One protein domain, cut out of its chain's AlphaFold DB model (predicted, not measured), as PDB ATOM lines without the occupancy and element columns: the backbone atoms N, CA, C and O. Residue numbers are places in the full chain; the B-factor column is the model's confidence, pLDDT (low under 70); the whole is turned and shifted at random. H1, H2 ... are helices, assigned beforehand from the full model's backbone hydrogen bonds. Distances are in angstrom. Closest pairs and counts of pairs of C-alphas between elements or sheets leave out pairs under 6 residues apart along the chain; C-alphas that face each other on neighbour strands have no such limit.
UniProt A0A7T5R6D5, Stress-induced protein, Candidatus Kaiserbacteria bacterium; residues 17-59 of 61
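AT A GLANCE: This is residues 17 to 59 of the 61 residues of the protein "Stress-induced protein" of Candidatus Kaiserbacteria bacterium (UniProt A0A7T5R6D5). Two helices, H1 and then H2, make a loose, open V, with a long loop, residues 30 to 42, at its narrow end. The free stretches, residues 17 to 22 of H1 and residues 51 to 59, stick out at the open end. The printed part has 43 residues, two named helices and no named strand; its class is all helix. It is elongated, 35 by 21 by 14 A, and only just compact, close to loose, with a radius of gyration of the C-alphas of 11.0 A.

HOW THE PARTS SIT: H1, residues 17 to 29, and H2, residues 43 to 57, are near each other, with 5 pairs of C-alphas within 10 A. Their closest C-alphas are 8.4 A apart. In H1 and H2 every O i to N i+4 pair is within hydrogen-bond range.

IN THESE COORDINATES: H1 begins at C-alpha 17 (-11.204, -55.281, -28.949) and is 18.2 A long from first to last C-alpha. H2 is 21.0 A long and ends at C-alpha 57 (-10.152, -37.007, -37.655).

THE WHOLE: The C-alphas of Glu 33 and Arg 59, the two farthest apart, are 35.7 A apart. The printed part has no cut. The link from H1 to H2, 13 residues, is long. Residues 30 to 37 and 57 to 59 have pLDDT under 70.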
ATOM      1  N   ASP A  17     -11.795 -54.853 -30.217       89.12
ATOM      2  CA  ASP A  17     -11.204 -55.281 -28.949       89.12
ATOM      3  C   ASP A  17     -10.046 -54.366 -28.562       89.12
ATOM      4  O   ASP A  17      -9.956 -53.890 -27.422       89.12
ATOM      5  N   LYS A  18      -9.204 -54.015 -29.537       88.81
ATOM      6  CA  LYS A  18      -8.130 -53.034 -29.341       88.81
ATOM      7  C   LYS A  18      -8.681 -51.655 -28.971       88.81
ATOM      8  O   LYS A  18      -8.155 -51.003 -28.066       88.81
ATOM      9  N   GLN A  19      -9.756 -51.214 -29.625       86.94
ATOM     10  CA  GLN A  19     -10.427 -49.950 -29.324       86.94
ATOM     11  C   GLN A  19     -10.938 -49.928 -27.874       86.94
ATOM     12  O   GLN A  19     -10.718 -48.950 -27.151       86.94
ATOM     13  N   ARG A  20     -11.562 -51.024 -27.420       86.81
ATOM     14  CA  ARG A  20     -12.057 -51.179 -26.046       86.81
ATOM     15  C   ARG A  20     -10.926 -51.181 -25.024       86.81
ATOM     16  O   ARG A  20     -11.047 -50.514 -23.995       86.81
ATOM     17  N   GLN A  21      -9.822 -51.873 -25.300       88.62
ATOM     18  CA  GLN A  21      -8.655 -51.883 -24.414       88.62
ATOM     19  C   GLN A  21      -8.041 -50.489 -24.259       88.62
ATOM     20  O   GLN A  21      -7.777 -50.061 -23.136       88.62
ATOM     21  N   ILE A  22      -7.854 -49.750 -25.358       85.50
ATOM     22  CA  ILE A  22      -7.294 -48.390 -25.309       85.50
ATOM     23  C   ILE A  22      -8.249 -47.437 -24.575       85.50
ATOM     24  O   ILE A  22      -7.795 -46.668 -23.727       85.50
ATOM     25  N   ALA A  23      -9.562 -47.516 -24.833       83.12
ATOM     26  CA  ALA A  23     -10.564 -46.729 -24.109       83.12
ATOM     27  C   ALA A  23     -10.562 -47.037 -22.599       83.12
ATOM     28  O   ALA A  23     -10.555 -46.116 -21.780       83.12
ATOM     29  N   SER A  24     -10.511 -48.323 -22.230       84.62
ATOM     30  CA  SER A  24     -10.432 -48.763 -20.831       84.62
ATOM     31  C   SER A  24      -9.169 -48.238 -20.155       84.62
ATOM     32  O   SER A  24      -9.246 -47.656 -19.073       84.62
ATOM     33  N   LYS A  25      -8.012 -48.378 -20.814       84.81
ATOM     34  CA  LYS A  25      -6.723 -47.909 -20.298       84.81
ATOM     35  C   LYS A  25      -6.706 -46.389 -20.125       84.81
ATOM     36  O   LYS A  25      -6.278 -45.915 -19.080       84.81
ATOM     37  N   GLY A  26      -7.237 -45.632 -21.087       79.88
ATOM     38  CA  GLY A  26      -7.355 -44.172 -20.992       79.88
ATOM     39  C   GLY A  26      -8.177 -43.719 -19.781       79.88
ATOM     40  O   GLY A  26      -7.726 -42.866 -19.019       79.88
ATOM     41  N   GLY A  27      -9.330 -44.352 -19.536       76.75
ATOM     42  CA  GLY A  27     -10.153 -44.068 -18.352       76.75
ATOM     43  C   GLY A  27      -9.521 -44.530 -17.030       76.75
ATOM     44  O   GLY A  27      -9.731 -43.918 -15.986       76.75
ATOM     45  N   GLN A  28      -8.715 -45.593 -17.040       76.50
ATOM     46  CA  GLN A  28      -7.963 -46.028 -15.856       76.50
ATOM     47  C   GLN A  28      -6.819 -45.065 -15.517       76.50
ATOM     48  O   GLN A  28      -6.616 -44.754 -14.345       76.50
ATOM     49  N   SER A  29      -6.120 -44.546 -16.528       75.25
ATOM     50  CA  SER A  29      -4.981 -43.639 -16.358       75.25
ATOM     51  C   SER A  29      -5.357 -42.237 -15.869       75.25
ATOM     52  O   SER A  29      -4.514 -41.563 -15.292       75.25
ATOM     53  N   GLN A  30      -6.604 -41.788 -16.051       69.19
ATOM     54  CA  GLN A  30      -7.043 -40.456 -15.605       69.19
ATOM     55  C   GLN A  30      -7.342 -40.345 -14.096       69.19
ATOM     56  O   GLN A  30      -7.710 -39.261 -13.643       69.19
ATOM     57  N   GLY A  31      -7.163 -41.424 -13.321       66.25
ATOM     58  CA  GLY A  31      -7.483 -41.482 -11.890       66.25
ATOM     59  C   GLY A  31      -8.995 -41.534 -11.671       66.25
ATOM     60  O   GLY A  31      -9.725 -40.617 -12.036       66.25
ATOM     61  N   ARG A  32      -9.519 -42.641 -11.140       65.44
ATOM     62  CA  ARG A  32     -10.977 -42.838 -11.004       65.44
ATOM     63  C   ARG A  32     -11.580 -42.049  -9.840       65.44
ATOM     64  O   ARG A  32     -12.683 -41.533  -9.972       65.44
ATOM     65  N   GLU A  33     -10.827 -41.918  -8.753       65.50
ATOM     66  CA  GLU A  33     -11.322 -41.458  -7.449       65.50
ATOM     67  C   GLU A  33     -11.459 -39.937  -7.310       65.50
ATOM     68  O   GLU A  33     -12.364 -39.480  -6.628       65.50
ATOM     69  N   ASN A  34     -10.626 -39.145  -7.995       65.12
ATOM     70  CA  ASN A  34     -10.575 -37.686  -7.803       65.12
ATOM     71  C   ASN A  34     -10.738 -36.875  -9.098       65.12
ATOM     72  O   ASN A  34     -10.442 -35.683  -9.124       65.12
ATOM     73  N   ASN A  35     -11.186 -37.501 -10.191       68.19
ATOM     74  CA  ASN A  35     -11.304 -36.826 -11.480       68.19
ATOM     75  C   ASN A  35     -12.767 -36.787 -11.965       68.19
ATOM     76  O   ASN A  35     -13.249 -37.752 -12.571       68.19
ATOM     77  N   PRO A  36     -13.484 -35.665 -11.759       67.06
ATOM     78  CA  PRO A  36     -14.850 -35.490 -12.260       67.06
ATOM     79  C   PRO A  36     -14.924 -35.479 -13.800       67.06
ATOM     80  O   PRO A  36     -16.000 -35.624 -14.379       67.06
ATOM     81  N   GLY A  37     -13.785 -35.328 -14.482       68.12
ATOM     82  CA  GLY A  37     -13.645 -35.438 -15.932       68.12
ATOM     83  C   GLY A  37     -13.290 -36.842 -16.433       68.12
ATOM     84  O   GLY A  37     -13.126 -37.007 -17.643       68.12
ATOM     85  N   ASN A  38     -13.159 -37.848 -15.561       73.38
ATOM     86  CA  ASN A  38     -12.798 -39.194 -15.992       73.38
ATOM     87  C   ASN A  38     -13.923 -39.831 -16.819       73.38
ATOM     88  O   ASN A  38     -15.058 -39.986 -16.364       73.38
ATOM     89  N   PHE A  39     -13.578 -40.267 -18.028       75.19
ATOM     90  CA  PHE A  39     -14.464 -41.002 -18.925       75.19
ATOM     91  C   PHE A  39     -15.000 -42.316 -18.328       75.19
ATOM     92  O   PHE A  39     -16.061 -42.776 -18.741       75.19
ATOM     93  N   ALA A  40     -14.321 -42.892 -17.330       74.44
ATOM     94  CA  ALA A  40     -14.799 -44.052 -16.579       74.44
ATOM     95  C   ALA A  40     -16.042 -43.749 -15.720       74.44
ATOM     96  O   ALA A  40     -16.881 -44.627 -15.553       74.44
ATOM     97  N   ASN A  41     -16.189 -42.514 -15.228       76.94
ATOM     98  CA  ASN A  41     -17.326 -42.104 -14.395       76.94
ATOM     99  C   ASN A  41     -18.562 -41.740 -15.240       76.94
ATOM    100  O   ASN A  41     -19.673 -41.675 -14.723       76.94
ATOM    101  N   ASN A  42     -18.388 -41.513 -16.550       82.94
ATOM    102  CA  ASN A  42     -19.483 -41.232 -17.476       82.94
ATOM    103  C   ASN A  42     -19.256 -41.918 -18.844       82.94
ATOM    104  O   ASN A  42     -18.732 -41.297 -19.781       82.94
ATOM    105  N   PRO A  43     -19.688 -43.188 -18.987       80.75
ATOM    106  CA  PRO A  43     -19.503 -43.975 -20.210       80.75
ATOM    107  C   PRO A  43     -20.170 -43.358 -21.447       80.75
ATOM    108  O   PRO A  43     -19.644 -43.446 -22.556       80.75
ATOM    109  N   GLN A  44     -21.317 -42.695 -21.268       85.50
ATOM    110  CA  GLN A  44     -22.056 -42.047 -22.355       85.50
ATOM    111  C   GLN A  44     -21.261 -40.870 -22.930       85.50
ATOM    112  O   GLN A  44     -21.108 -40.746 -24.148       85.50
ATOM    113  N   ARG A  45     -20.679 -40.038 -22.056       83.06
ATOM    114  CA  ARG A  45     -19.797 -38.930 -22.443       83.06
ATOM    115  C   ARG A  45     -18.529 -39.436 -23.125       83.06
ATOM    116  O   ARG A  45     -18.104 -38.839 -24.111       83.06
ATOM    117  N   ALA A  46     -17.957 -40.540 -22.644       82.56
ATOM    118  CA  ALA A  46     -16.801 -41.189 -23.261       82.56
ATOM    119  C   ALA A  46     -17.099 -41.649 -24.695       82.56
ATOM    120  O   ALA A  46     -16.355 -41.326 -25.624       82.56
ATOM    121  N   ALA A  47     -18.226 -42.338 -24.892       84.00
ATOM    122  CA  ALA A  47     -18.667 -42.793 -26.205       84.00
ATOM    123  C   ALA A  47     -18.927 -41.616 -27.161       84.00
ATOM    124  O   ALA A  47     -18.507 -41.651 -28.321       84.00
ATOM    125  N   ALA A  48     -19.568 -40.547 -26.677       86.06
ATOM    126  CA  ALA A  48     -19.815 -39.338 -27.458       86.06
ATOM    127  C   ALA A  48     -18.511 -38.615 -27.844       86.06
ATOM    128  O   ALA A  48     -18.341 -38.232 -29.003       86.06
ATOM    129  N   ALA A  49     -17.569 -38.468 -26.907       83.56
ATOM    130  CA  ALA A  49     -16.268 -37.849 -27.152       83.56
ATOM    131  C   ALA A  49     -15.425 -38.661 -28.147       83.56
ATOM    132  O   ALA A  49     -14.876 -38.088 -29.088       83.56
ATOM    133  N   GLY A  50     -15.386 -39.990 -28.003       82.69
ATOM    134  CA  GLY A  50     -14.707 -40.885 -28.944       82.69
ATOM    135  C   GLY A  50     -15.304 -40.814 -30.350       82.69
ATOM    136  O   GLY A  50     -14.570 -40.676 -31.330       82.69
ATOM    137  N   ARG A  51     -16.641 -40.815 -30.460       84.56
ATOM    138  CA  ARG A  51     -17.345 -40.649 -31.742       84.56
ATOM    139  C   ARG A  51     -17.023 -39.302 -32.388       84.56
ATOM    140  O   ARG A  51     -16.658 -39.269 -33.562       84.56
ATOM    141  N   LYS A  52     -17.102 -38.208 -31.625       86.06
ATOM    142  CA  LYS A  52     -16.791 -36.852 -32.101       86.06
ATOM    143  C   LYS A  52     -15.330 -36.724 -32.540       86.06
ATOM    144  O   LYS A  52     -15.064 -36.151 -33.592       86.06
ATOM    145  N   GLY A  53     -14.391 -37.289 -31.779       82.12
ATOM    146  CA  GLY A  53     -12.970 -37.320 -32.131       82.12
ATOM    147  C   GLY A  53     -12.701 -38.106 -33.416       82.12
ATOM    148  O   GLY A  53     -11.970 -37.636 -34.287       82.12
ATOM    149  N   GLY A  54     -13.363 -39.255 -33.585       79.00
ATOM    150  CA  GLY A  54     -13.312 -40.038 -34.821       79.00
ATOM    151  C   GLY A  54     -13.831 -39.256 -36.030       79.00
ATOM    152  O   GLY A  54     -13.146 -39.176 -37.049       79.00
ATOM    153  N   GLN A  55     -14.993 -38.608 -35.889       81.44
ATOM    154  CA  GLN A  55     -15.596 -37.759 -36.924       81.44
ATOM    155  C   GLN A  55     -14.711 -36.561 -37.298       81.44
ATOM    156  O   GLN A  55     -14.605 -36.226 -38.477       81.44
ATOM    157  N   ALA A  56     -14.057 -35.933 -36.317       76.38
ATOM    158  CA  ALA A  56     -13.137 -34.822 -36.547       76.38
ATOM    159  C   ALA A  56     -11.863 -35.270 -37.283       76.38
ATOM    160  O   ALA A  56     -11.396 -34.567 -38.174       76.38
ATOM    161  N   SER A  57     -11.333 -36.460 -36.968       66.88
ATOM    162  CA  SER A  57     -10.152 -37.007 -37.655       66.88
ATOM    163  C   SER A  57     -10.441 -37.505 -39.080       66.88
ATOM    164  O   SER A  57      -9.518 -37.647 -39.877       66.88
ATOM    165  N   GLY A  58     -11.718 -37.716 -39.423       64.75
ATOM    166  CA  GLY A  58     -12.172 -38.164 -40.744       64.75
ATOM    167  C   GLY A  58     -12.163 -37.092 -41.841       64.75
ATOM    168  O   GLY A  58     -12.538 -37.396 -42.971       64.75
ATOM    169  N   ARG A  59     -11.746 -35.852 -41.543       61.59
ATOM    170  CA  ARG A  59     -11.555 -34.775 -42.529       61.59
ATOM    171  C   ARG A  59     -10.096 -34.329 -42.573       61.59
ATOM    172  O   ARG A  59      -9.718 -33.325 -41.981       61.59
TER     173      ARG A  59